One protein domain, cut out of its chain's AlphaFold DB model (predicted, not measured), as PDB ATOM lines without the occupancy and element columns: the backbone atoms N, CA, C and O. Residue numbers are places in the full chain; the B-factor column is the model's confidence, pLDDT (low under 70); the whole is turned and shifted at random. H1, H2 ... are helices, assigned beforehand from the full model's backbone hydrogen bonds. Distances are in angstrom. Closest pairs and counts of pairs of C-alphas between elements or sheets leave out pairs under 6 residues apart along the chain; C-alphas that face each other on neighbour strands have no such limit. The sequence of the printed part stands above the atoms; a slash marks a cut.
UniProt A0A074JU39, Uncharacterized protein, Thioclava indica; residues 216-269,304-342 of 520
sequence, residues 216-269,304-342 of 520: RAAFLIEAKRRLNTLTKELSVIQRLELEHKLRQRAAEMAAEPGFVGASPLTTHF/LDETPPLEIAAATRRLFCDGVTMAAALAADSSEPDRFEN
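AT A GLANCE: This is residues 216 to 269 and 304 to 342 of the 520 residues of an uncharacterized protein of Thioclava indica (UniProt A0A074JU39). Three helices, H1, H2 and H3, make an up-and-down bundle, each running against the one before it; short H4 caps one end, and residues 255 to 269 cross the other. The 93 printed residues, all helix by class, have four named helices, H1 to H4 in order, and no named strand. The whole is only just compact, close to loose: radius of gyration of the C-alphas 14.4 A, spans 44 by 31 by 19 A.

IN THESE COORDINATES: Find C-alpha 218 at (65.957, 80.730, 95.790); there H1, residues 218 to 230, begins, 19.5 A long. H2, residues 236 to 254, measures 26.7 A; H3, residues 310 to 332, 33.2 A. H4, residues 337 to 340, ends at (75.046, 107.960, 102.970).

HOW THE PARTS SIT: H1 and H3 touch at a steep tilt of 39 degrees, the same way; look at their closest C-alphas, Phe 219 and Thr 316, 4.3 A apart. H1 and H2 form a hairpin; residues 220 to 224 alone touch H2. Every O i to N i+4 pair is within hydrogen-bond range in H2 and H3, 7 of 9 in H1; H4 is too short for one.

THE WHOLE: Residues 270 to 303 are not printed; C-alphas 269 and 304 are 9.8 A apart. Confidence is under 70 at residues 265 to 267 and 304 to 308.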
ATOM      1  N   ARG A 216      65.722  82.509  88.784       78.12
ATOM      2  CA  ARG A 216      64.733  81.884  89.689       78.12
ATOM      3  C   ARG A 216      65.352  81.200  90.915       78.12
ATOM      4  O   ARG A 216      64.634  80.531  91.652       78.12
ATOM      5  N   ALA A 217      66.664  81.330  91.102       88.50
ATOM      6  CA  ALA A 217      67.353  80.698  92.216       88.50
ATOM      7  C   ALA A 217      66.868  81.290  93.546       88.50
ATOM      8  O   ALA A 217      66.856  82.514  93.711       88.50
ATOM      9  N   ALA A 218      66.485  80.407  94.468       88.75
ATOM     10  CA  ALA A 218      65.957  80.730  95.790       88.75
ATOM     11  C   ALA A 218      66.807  81.753  96.537       88.75
ATOM     12  O   ALA A 218      66.342  82.840  96.886       88.75
ATOM     13  N   PHE A 219      68.086  81.415  96.686       92.19
ATOM     14  CA  PHE A 219      69.030  82.199  97.462       92.19
ATOM     15  C   PHE A 219      69.263  83.599  96.887       92.19
ATOM     16  O   PHE A 219      69.433  84.547  97.643       92.19
ATOM     17  N   LEU A 220      69.209  83.764  95.559       94.56
ATOM     18  CA  LEU A 220      69.337  85.071  94.912       94.56
ATOM     19  C   LEU A 220      68.141  85.975  95.218       94.56
ATOM     20  O   LEU A 220      68.326  87.153  95.526       94.56
ATOM     21  N   ILE A 221      66.923  85.440  95.105       93.56
ATOM     22  CA  ILE A 221      65.699  86.204  95.368       93.56
ATOM     23  C   ILE A 221      65.687  86.650  96.828       93.56
ATOM     24  O   ILE A 221      65.517  87.837  97.100       93.56
ATOM     25  N   GLU A 222      65.938  85.725  97.752       93.25
ATOM     26  CA  GLU A 222      65.909  86.023  99.180       93.25
ATOM     27  C   GLU A 222      67.046  86.964  99.605       93.25
ATOM     28  O   GLU A 222      66.792  87.951 100.299       93.25
ATOM     29  N   ALA A 223      68.276  86.754  99.120       94.44
ATOM     30  CA  ALA A 223      69.400  87.646  99.411       94.44
ATOM     31  C   ALA A 223      69.112  89.069  98.923       94.44
ATOM     32  O   ALA A 223      69.309  90.039  99.656       94.44
ATOM     33  N   LYS A 224      68.577  89.214  97.701       96.19
ATOM     34  CA  LYS A 224      68.232  90.530  97.156       96.19
ATOM     35  C   LYS A 224      67.063  91.178  97.899       96.19
ATOM     36  O   LYS A 224      67.091  92.390  98.098       96.19
ATOM     37  N   ARG A 225      66.059  90.409  98.333       95.25
ATOM     38  CA  ARG A 225      64.944  90.916  99.149       95.25
ATOM     39  C   ARG A 225      65.447  91.505 100.467       95.25
ATOM     40  O   ARG A 225      65.046  92.613 100.810       95.25
ATOM     41  N   ARG A 226      66.349  90.804 101.163       94.00
ATOM     42  CA  ARG A 226      67.005  91.301 102.387       94.00
ATOM     43  C   ARG A 226      67.846  92.541 102.096       94.00
ATOM     44  O   ARG A 226      67.718  93.553 102.774       94.00
ATOM     45  N   LEU A 227      68.634  92.507 101.022       95.50
ATOM     46  CA  LEU A 227      69.482  93.625 100.606       95.50
ATOM     47  C   LEU A 227      68.673  94.883 100.257       95.50
ATOM     48  O   LEU A 227      69.088  95.991 100.582       95.50
ATOM     49  N   ASN A 228      67.485  94.730  99.662       95.44
ATOM     50  CA  ASN A 228      66.582  95.841  99.351       95.44
ATOM     51  C   ASN A 228      66.179  96.660 100.581       95.44
ATOM     52  O   ASN A 228      65.744  97.798 100.422       95.44
ATOM     53  N   THR A 229      66.323  96.111 101.785       91.75
ATOM     54  CA  THR A 229      66.112  96.829 103.038       91.75
ATOM     55  C   THR A 229      67.198  97.877 103.291       91.75
ATOM     56  O   THR A 229      66.885  98.965 103.763       91.75
ATOM     57  N   LEU A 230      68.441  97.578 102.911       92.25
ATOM     58  CA  LEU A 230      69.619  98.426 103.120       92.25
ATOM     59  C   LEU A 230      69.922  99.331 101.916       92.25
ATOM     60  O   LEU A 230      70.626 100.321 102.042       92.25
ATOM     61  N   THR A 231      69.389  99.017 100.731       94.94
ATOM     62  CA  THR A 231      69.776  99.694  99.479       94.94
ATOM     63  C   THR A 231      68.712 100.625  98.905       94.94
ATOM     64  O   THR A 231      68.743 100.932  97.711       94.94
ATOM     65  N   LYS A 232      67.732 101.066  99.706       91.69
ATOM     66  CA  LYS A 232      66.681 101.997  99.238       91.69
ATOM     67  C   LYS A 232      67.235 103.375  98.882       91.69
ATOM     68  O   LYS A 232      66.659 104.059  98.039       91.69
ATOM     69  N   GLU A 233      68.352 103.751  99.498       92.62
ATOM     70  CA  GLU A 233      69.036 105.023  99.274       92.62
ATOM     71  C   GLU A 233      69.891 105.034  98.004       92.62
ATOM     72  O   GLU A 233      70.273 106.093  97.529       92.62
ATOM     73  N   LEU A 234      70.160 103.887  97.384       95.75
ATOM     74  CA  LEU A 234      70.833 103.885  96.089       95.75
ATOM     75  C   LEU A 234      69.918 104.490  95.010       95.75
ATOM     76  O   LEU A 234      68.707 104.241  94.973       95.75
ATOM     77  N   SER A 235      70.495 105.261  94.085       94.94
ATOM     78  CA  SER A 235      69.777 105.730  92.895       94.94
ATOM     79  C   SER A 235      69.268 104.550  92.054       94.94
ATOM     80  O   SER A 235      69.755 103.424  92.159       94.94
ATOM     81  N   VAL A 236      68.292 104.780  91.167       93.44
ATOM     82  CA  VAL A 236      67.797 103.721  90.262       93.44
ATOM     83  C   VAL A 236      68.939 103.105  89.446       93.44
ATOM     84  O   VAL A 236      68.973 101.889  89.292       93.44
ATOM     85  N   ILE A 237      69.890 103.919  88.974       93.25
ATOM     86  CA  ILE A 237      71.041 103.449  88.190       93.25
ATOM     87  C   ILE A 237      71.935 102.543  89.046       93.25
ATOM     88  O   ILE A 237      72.191 101.410  88.643       93.25
ATOM     89  N   GLN A 238      72.315 102.977  90.252       95.06
ATOM     90  CA  GLN A 238      73.110 102.162  91.182       95.06
ATOM     91  C   GLN A 238      72.387 100.866  91.576       95.06
ATOM     92  O   GLN A 238      73.007  99.811  91.655       95.06
ATOM     93  N   ARG A 239      71.062 100.893  91.779       95.44
ATOM     94  CA  ARG A 239      70.287  99.676  92.091       95.44
ATOM     95  C   ARG A 239      70.259  98.681  90.933       95.44
ATOM     96  O   ARG A 239      70.275  97.478  91.184       95.44
ATOM     97  N   LEU A 240      70.205  99.159  89.689       92.88
ATOM     98  CA  LEU A 240      70.290  98.308  88.498       92.88
ATOM     99  C   LEU A 240      71.702  97.732  88.315       92.88
ATOM    100  O   LEU A 240      71.843  96.563  87.958       92.88
ATOM    101  N   GLU A 241      72.741  98.515  88.609       94.62
ATOM    102  CA  GLU A 241      74.121  98.022  88.611       94.62
ATOM    103  C   GLU A 241      74.342  96.962  89.701       94.62
ATOM    104  O   GLU A 241      74.890  95.894  89.425       94.62
ATOM    105  N   LEU A 242      73.840  97.205  90.915       95.69
ATOM    106  CA  LEU A 242      73.859  96.235  92.008       95.69
ATOM    107  C   LEU A 242      73.127  94.945  91.626       95.69
ATOM    108  O   LEU A 242      73.645  93.858  91.863       95.69
ATOM    109  N   GLU A 243      71.941  95.045  91.014       94.94
ATOM    110  CA  GLU A 243      71.216  93.879  90.495       94.94
ATOM    111  C   GLU A 243      72.086  93.076  89.516       94.94
ATOM    112  O   GLU A 243      72.143  91.847  89.609       94.94
ATOM    113  N   HIS A 244      72.764  93.749  88.583       92.94
ATOM    114  CA  HIS A 244      73.631  93.096  87.606       92.94
ATOM    115  C   HIS A 244      74.797  92.352  88.278       92.94
ATOM    116  O   HIS A 244      74.967  91.153  88.036       92.94
ATOM    117  N   LYS A 245      75.535  93.028  89.171       95.44
ATOM    118  CA  LYS A 245      76.659  92.443  89.926       95.44
ATOM    119  C   LYS A 245      76.208  91.259  90.786       95.44
ATOM    120  O   LYS A 245      76.831  90.200  90.755       95.44
ATOM    121  N   LEU A 246      75.069  91.382  91.469       96.00
ATOM    122  CA  LEU A 246      74.533  90.319  92.322       96.00
ATOM    123  C   LEU A 246      74.123  89.078  91.517       96.00
ATOM    124  O   LEU A 246      74.359  87.950  91.944       96.00
ATOM    125  N   ARG A 247      73.536  89.260  90.327       94.25
ATOM    126  CA  ARG A 247      73.201  88.143  89.425       94.25
ATOM    127  C   ARG A 247      74.447  87.426  88.915       94.25
ATOM    128  O   ARG A 247      74.422  86.201  88.831       94.25
ATOM    129  N   GLN A 248      75.498  88.169  88.568       94.06
ATOM    130  CA  GLN A 248      76.775  87.583  88.166       94.06
ATOM    131  C   GLN A 248      77.357  86.752  89.312       94.06
ATOM    132  O   GLN A 248      77.661  85.578  89.122       94.06
ATOM    133  N   ARG A 249      77.401  87.322  90.519       96.00
ATOM    134  CA  ARG A 249      77.917  86.632  91.700       96.00
ATOM    135  C   ARG A 249      77.128  85.370  92.041       96.00
ATOM    136  O   ARG A 249      77.712  84.327  92.312       96.00
ATOM    137  N   ALA A 250      75.801  85.430  91.960       94.56
ATOM    138  CA  ALA A 250      74.953  84.259  92.149       94.56
ATOM    139  C   ALA A 250      75.216  83.168  91.095       94.56
ATOM    140  O   ALA A 250      75.162  81.985  91.418       94.56
ATOM    141  N   ALA A 251      75.510  83.544  89.846       93.19
ATOM    142  CA  ALA A 251      75.870  82.588  88.800       93.19
ATOM    143  C   ALA A 251      77.244  81.943  89.053       93.19
ATOM    144  O   ALA A 251      77.387  80.744  88.838       93.19
ATOM    145  N   GLU A 252      78.220  82.710  89.546       94.81
ATOM    146  CA  GLU A 252      79.528  82.191  89.965       94.81
ATOM    147  C   GLU A 252      79.380  81.188  91.113       94.81
ATOM    148  O   GLU A 252      79.893  80.079  91.012       94.81
ATOM    149  N   MET A 253      78.610  81.533  92.152       94.69
ATOM    150  CA  MET A 253      78.302  80.622  93.262       94.69
ATOM    151  C   MET A 253      77.610  79.347  92.773       94.69
ATOM    152  O   MET A 253      77.974  78.251  93.180       94.69
ATOM    153  N   ALA A 254      76.650  79.475  91.852       91.69
ATOM    154  CA  ALA A 254      75.952  78.331  91.272       91.69
ATOM    155  C   ALA A 254      76.846  77.421  90.413       91.69
ATOM    156  O   ALA A 254      76.470  76.279  90.156       91.69
ATOM    157  N   ALA A 255      78.005  77.911  89.967       93.25
ATOM    158  CA  ALA A 255      78.999  77.133  89.237       93.25
ATOM    159  C   ALA A 255      80.051  76.476  90.156       93.25
ATOM    160  O   ALA A 255      80.864  75.688  89.668       93.25
ATOM    161  N   GLU A 256      80.061  76.777  91.462       94.94
ATOM    162  CA  GLU A 256      80.982  76.159  92.421       94.94
ATOM    163  C   GLU A 256      80.686  74.644  92.558       94.94
ATOM    164  O   GLU A 256      79.521  74.242  92.677       94.94
ATOM    165  N   PRO A 257      81.712  73.766  92.547       94.94
ATOM    166  CA  PRO A 257      81.509  72.329  92.715       94.94
ATOM    167  C   PRO A 257      80.785  72.000  94.027       94.94
ATOM    168  O   PRO A 257      81.228  72.396  95.101       94.94
ATOM    169  N   GLY A 258      79.687  71.244  93.940       89.06
ATOM    170  CA  GLY A 258      78.898  70.839  95.111       89.06
ATOM    171  C   GLY A 258      77.900  71.887  95.614       89.06
ATOM    172  O   GLY A 258      77.307  71.687  96.668       89.06
ATOM    173  N   PHE A 259      77.677  72.986  94.886       89.31
ATOM    174  CA  PHE A 259      76.679  73.979  95.272       89.31
ATOM    175  C   PHE A 259      75.242  73.439  95.145       89.31
ATOM    176  O   PHE A 259      74.737  73.222  94.044       89.31
ATOM    177  N   VAL A 260      74.553  73.273  96.278       80.81
ATOM    178  CA  VAL A 260      73.156  72.788  96.340       80.81
ATOM    179  C   VAL A 260      72.131  73.939  96.300       80.81
ATOM    180  O   VAL A 260      70.936  73.738  96.089       80.81
ATOM    181  N   GLY A 261      72.588  75.191  96.415       75.62
ATOM    182  CA  GLY A 261      71.717  76.367  96.506       75.62
ATOM    183  C   GLY A 261      70.988  76.756  95.214       75.62
ATOM    184  O   GLY A 261      70.132  77.636  95.241       75.62
ATOM    185  N   ALA A 262      71.291  76.129  94.071       75.19
ATOM    186  CA  ALA A 262      70.710  76.485  92.770       75.19
ATOM    187  C   ALA A 262      69.245  76.035  92.597       75.19
ATOM    188  O   ALA A 262      68.638  76.300  91.554       75.19
ATOM    189  N   SER A 263      68.674  75.384  93.610       75.06
ATOM    190  CA  SER A 263      67.276  74.973  93.620       75.06
ATOM    191  C   SER A 263      66.334  76.168  93.390       75.06
ATOM    192  O   SER A 263      66.575  77.279  93.890       75.06
ATOM    193  N   PRO A 264      65.264  75.987  92.592       70.50
ATOM    194  CA  PRO A 264      64.238  77.011  92.446       70.50
ATOM    195  C   PRO A 264      63.628  77.313  93.817       70.50
ATOM    196  O   PRO A 264      63.439  76.396  94.612       70.50
ATOM    197  N   LEU A 265      63.324  78.588  94.090       66.44
ATOM    198  CA  LEU A 265      62.613  78.938  95.321       66.44
ATOM    199  C   LEU A 265      61.293  78.183  95.339       66.44
ATOM    200  O   LEU A 265      60.518  78.257  94.378       66.44
ATOM    201  N   THR A 266      61.071  77.465  96.425       67.50
ATOM    202  CA  THR A 266      59.789  76.866  96.693       67.50
ATOM    203  C   THR A 266      59.022  77.759  97.655       67.50
ATOM    204  O   THR A 266      59.543  78.200  98.674       67.50
ATOM    205  N   THR A 267      57.804  78.120  97.278       64.50
ATOM    206  CA  THR A 267      56.922  78.958  98.087       64.50
ATOM    207  C   THR A 267      55.515  78.431  97.942       64.50
ATOM    208  O   THR A 267      54.965  78.410  96.837       64.50
ATOM    209  N   HIS A 268      54.919  78.069  99.071       80.69
ATOM    210  CA  HIS A 268      53.509  77.752  99.146       80.69
ATOM    211  C   HIS A 268      52.690  79.016  98.841       80.69
ATOM    212  O   HIS A 268      52.881  80.073  99.447       80.69
ATOM    213  N   PHE A 269      51.760  78.927  97.890       87.75
ATOM    214  CA  PHE A 269      50.812  80.016  97.678       87.75
ATOM    215  C   PHE A 269      49.890  80.093  98.893       87.75
ATOM    216  O   PHE A 269      49.250  79.096  99.211       87.75
ATOM    217  N   LEU A 304      57.221  73.232  96.062       41.78
ATOM    218  CA  LEU A 304      57.037  72.397  97.263       41.78
ATOM    219  C   LEU A 304      57.790  72.847  98.530       41.78
ATOM    220  O   LEU A 304      58.979  73.135  98.476       41.78
ATOM    221  N   ASP A 305      57.068  72.805  99.650       39.28
ATOM    222  CA  ASP A 305      57.463  73.079 101.040       39.28
ATOM    223  C   ASP A 305      58.904  72.731 101.434       39.28
ATOM    224  O   ASP A 305      59.393  71.643 101.147       39.28
ATOM    225  N   GLU A 306      59.531  73.655 102.166       51.19
ATOM    226  CA  GLU A 306      60.131  73.468 103.496       51.19
ATOM    227  C   GLU A 306      60.799  74.793 103.909       51.19
ATOM    228  O   GLU A 306      60.993  75.696 103.087       51.19
ATOM    229  N   THR A 307      61.159  74.945 105.190       58.25
ATOM    230  CA  THR A 307      62.213  75.902 105.559       58.25
ATOM    231  C   THR A 307      63.360  75.708 104.566       58.25
ATOM    232  O   THR A 307      63.757  74.558 104.374       58.25
ATOM    233  N   PRO A 308      63.858  76.768 103.893       65.44
ATOM    234  CA  PRO A 308      64.904  76.598 102.897       65.44
ATOM    235  C   PRO A 308      66.012  75.743 103.517       65.44
ATOM    236  O   PRO A 308      66.426  76.060 104.640       65.44
ATOM    237  N   PRO A 309      66.455  74.655 102.851       78.25
ATOM    238  CA  PRO A 309      67.515  73.806 103.367       78.25
ATOM    239  C   PRO A 309      68.658  74.657 103.915       78.25
ATOM    240  O   PRO A 309      68.949  75.720 103.356       78.25
ATOM    241  N   LEU A 310      69.316  74.208 104.985       79.38
ATOM    242  CA  LEU A 310      70.411  74.951 105.634       79.38
ATOM    243  C   LEU A 310      71.442  75.482 104.619       79.38
ATOM    244  O   LEU A 310      71.964  76.584 104.763       79.38
ATOM    245  N   GLU A 311      71.670  74.732 103.542       84.75
ATOM    246  CA  GLU A 311      72.527  75.093 102.412       84.75
ATOM    247  C   GLU A 311      72.026  76.322 101.631       84.75
ATOM    248  O   GLU A 311      72.820  77.195 101.279       84.75
ATOM    249  N   ILE A 312      70.715  76.438 101.387       86.62
ATOM    250  CA  ILE A 312      70.103  77.624 100.770       86.62
ATOM    251  C   ILE A 312      70.217  78.820 101.715       86.62
ATOM    252  O   ILE A 312      70.537  79.914 101.249       86.62
ATOM    253  N   ALA A 313      70.000  78.638 103.020       86.88
ATOM    254  CA  ALA A 313      70.159  79.715 104.000       86.88
ATOM    255  C   ALA A 313      71.610  80.231 104.042       86.88
ATOM    256  O   ALA A 313      71.845  81.439 103.958       86.88
ATOM    257  N   ALA A 314      72.596  79.330 104.050       88.62
ATOM    258  CA  ALA A 314      74.014  79.686 103.986       88.62
ATOM    259  C   ALA A 314      74.381  80.403 102.672       88.62
ATOM    260  O   ALA A 314      75.041  81.443 102.693       88.62
ATOM    261  N   ALA A 315      73.910  79.902 101.522       92.62
ATOM    262  CA  ALA A 315      74.125  80.548 100.226       92.62
ATOM    263  C   ALA A 315      73.467  81.936 100.150       92.62
ATOM    264  O   ALA A 315      74.058  82.881  99.626       92.62
ATOM    265  N   THR A 316      72.258  82.067 100.699       92.94
ATOM    266  CA  THR A 316      71.525  83.335 100.803       92.94
ATOM    267  C   THR A 316      72.325  84.335 101.617       92.94
ATOM    268  O   THR A 316      72.517  85.464 101.174       92.94
ATOM    269  N   ARG A 317      72.828  83.912 102.782       90.38
ATOM    270  CA  ARG A 317      73.632  84.745 103.676       90.38
ATOM    271  C   ARG A 317      74.908  85.228 102.998       90.38
ATOM    272  O   ARG A 317      75.131  86.430 102.933       90.38
ATOM    273  N   ARG A 318      75.685  84.315 102.405       92.81
ATOM    274  CA  ARG A 318      76.918  84.663 101.679       92.81
ATOM    275  C   ARG A 318      76.650  85.677 100.566       92.81
ATOM    276  O   ARG A 318      77.325  86.696 100.497       92.81
ATOM    277  N   LEU A 319      75.634  85.434  99.732       95.69
ATOM    278  CA  LEU A 319      75.282  86.350  98.645       95.69
ATOM    279  C   LEU A 319      74.748  87.697  99.162       95.69
ATOM    280  O   LEU A 319      74.982  88.730  98.539       95.69
ATOM    281  N   PHE A 320      74.027  87.697 100.284       95.25
ATOM    282  CA  PHE A 320      73.575  88.918 100.943       95.25
ATOM    283  C   PHE A 320      74.767  89.757 101.417       95.25
ATOM    284  O   PHE A 320      74.830  90.927 101.050       95.25
ATOM    285  N   CYS A 321      75.732  89.169 102.134       93.06
ATOM    286  CA  CYS A 321      76.951  89.855 102.576       93.06
ATOM    287  C   CYS A 321      77.754  90.412 101.391       93.06
ATOM    288  O   CYS A 321      78.054  91.605 101.374       93.06
ATOM    289  N   ASP A 322      77.993  89.594 100.355       95.06
ATOM    290  CA  ASP A 322      78.628  90.037  99.104       95.06
ATOM    291  C   ASP A 322      77.873  91.245  98.507       95.06
ATOM    292  O   ASP A 322      78.471  92.228  98.068       95.06
ATOM    293  N   GLY A 323      76.536  91.202  98.529       96.69
ATOM    294  CA  GLY A 323      75.667  92.275  98.059       96.69
ATOM    295  C   GLY A 323      75.742  93.562  98.886       96.69
ATOM    296  O   GLY A 323      75.684  94.645  98.302       96.69
ATOM    297  N   VAL A 324      75.893  93.476 100.213       95.62
ATOM    298  CA  VAL A 324      76.094  94.652 101.081       95.62
ATOM    299  C   VAL A 324      77.435  95.311 100.757       95.62
ATOM    300  O   VAL A 324      77.478  96.522 100.552       95.62
ATOM    301  N   THR A 325      78.505  94.527 100.594       94.88
ATOM    302  CA  THR A 325      79.818  95.039 100.173       94.88
ATOM    303  C   THR A 325      79.756  95.712  98.798       94.88
ATOM    304  O   THR A 325      80.274  96.814  98.624       94.88
ATOM    305  N   MET A 326      79.071  95.102  97.822       96.75
ATOM    306  CA  MET A 326      78.856  95.713  96.501       96.75
ATOM    307  C   MET A 326      78.071  97.025  96.593       96.75
ATOM    308  O   MET A 326      78.377  97.973  95.872       96.75
ATOM    309  N   ALA A 327      77.050  97.083  97.449       96.69
ATOM    310  CA  ALA A 327      76.239  98.279  97.641       96.69
ATOM    311  C   ALA A 327      77.033  99.419  98.294       96.69
ATOM    312  O   ALA A 327      76.899 100.558  97.854       96.69
ATOM    313  N   ALA A 328      77.877  99.117  99.285       95.38
ATOM    314  CA  ALA A 328      78.755 100.095  99.921       95.38
ATOM    315  C   ALA A 328      79.783 100.661  98.928       95.38
ATOM    316  O   ALA A 328      79.953 101.871  98.840       95.38
ATOM    317  N   ALA A 329      80.378  99.810  98.082       95.38
ATOM    318  CA  ALA A 329      81.264 100.273  97.012       95.38
ATOM    319  C   ALA A 329      80.548 101.230  96.036       95.38
ATOM    320  O   ALA A 329      81.066 102.290  95.706       95.38
ATOM    321  N   LEU A 330      79.313 100.905  95.628       96.00
ATOM    322  CA  LEU A 330      78.505 101.782  94.768       96.00
ATOM    323  C   LEU A 330      78.114 103.107  95.437       96.00
ATOM    324  O   LEU A 330      77.908 104.102  94.738       96.00
ATOM    325  N   ALA A 331      77.947 103.109  96.759       95.88
ATOM    326  CA  ALA A 331      77.668 104.309  97.539       95.88
ATOM    327  C   ALA A 331      78.914 105.197  97.662       95.88
ATOM    328  O   ALA A 331      78.808 106.407  97.470       95.88
ATOM    329  N   ALA A 332      80.088 104.602  97.889       94.62
ATOM    330  CA  ALA A 332      81.369 105.305  97.919       94.62
ATOM    331  C   ALA A 332      81.719 105.954  96.564       94.62
ATOM    332  O   ALA A 332      82.210 107.078  96.535       94.62
ATOM    333  N   ASP A 333      81.391 105.288  95.451       96.06
ATOM    334  CA  ASP A 333      81.588 105.805  94.085       96.06
ATOM    335  C   ASP A 333      80.486 106.792  93.631       96.06
ATOM    336  O   ASP A 333      80.483 107.266  92.491       96.06
ATOM    337  N   SER A 334      79.505 107.087  94.491       95.75
ATOM    338  CA  SER A 334      78.405 108.005  94.187       95.75
ATOM    339  C   SER A 334      78.908 109.431  93.951       95.75
ATOM    340  O   SER A 334      79.803 109.911  94.639       95.75
ATOM    341  N   SER A 335      78.249 110.176  93.057       95.62
ATOM    342  CA  SER A 335      78.464 111.628  92.938       95.62
ATOM    343  C   SER A 335      77.972 112.414  94.162       95.62
ATOM    344  O   SER A 335      78.253 113.603  94.279       95.62
ATOM    345  N   GLU A 336      77.209 111.764  95.044       94.81
ATOM    346  CA  GLU A 336      76.635 112.316  96.275       94.81
ATOM    347  C   GLU A 336      76.945 111.372  97.460       94.81
ATOM    348  O   GLU A 336      76.046 110.662  97.918       94.81
ATOM    349  N   PRO A 337      78.205 111.275  97.924       91.94
ATOM    350  CA  PRO A 337      78.589 110.345  98.992       91.94
ATOM    351  C   PRO A 337      78.008 110.740 100.362       91.94
ATOM    352  O   PRO A 337      77.613 109.867 101.133       91.94
ATOM    353  N   ASP A 338      77.858 112.041 100.631       93.44
ATOM    354  CA  ASP A 338      77.327 112.573 101.900       93.44
ATOM    355  C   ASP A 338      75.885 112.124 102.177       93.44
ATOM    356  O   ASP A 338      75.448 112.044 103.323       93.44
ATOM    357  N   ARG A 339      75.137 111.747 101.130       93.75
ATOM    358  CA  ARG A 339      73.798 111.160 101.262       93.75
ATOM    359  C   ARG A 339      73.791 109.913 102.153       93.75
ATOM    360  O   ARG A 339      72.755 109.597 102.732       93.75
ATOM    361  N   PHE A 340      74.915 109.207 102.231       93.50
ATOM    362  CA  PHE A 340      75.046 107.960 102.970       93.50
ATOM    363  C   PHE A 340      75.654 108.143 104.362       93.50
ATOM    364  O   PHE A 340      75.837 107.144 105.036       93.50
ATOM    365  N   GLU A 341      75.938 109.362 104.832       89.88
ATOM    366  CA  GLU A 341      76.646 109.610 106.107       89.88
ATOM    367  C   GLU A 341      76.034 108.873 107.317       89.88
ATOM    368  O   GLU A 341      76.750 108.432 108.209       89.88
ATOM    369  N   ASN A 342      74.711 108.674 107.328       84.75
ATOM    370  CA  ASN A 342      73.996 107.941 108.384       84.75
ATOM    371  C   ASN A 342      73.584 106.514 107.962       84.75
ATOM    372  O   ASN A 342      72.694 105.925 108.559       84.75
TER     373      ASN A 342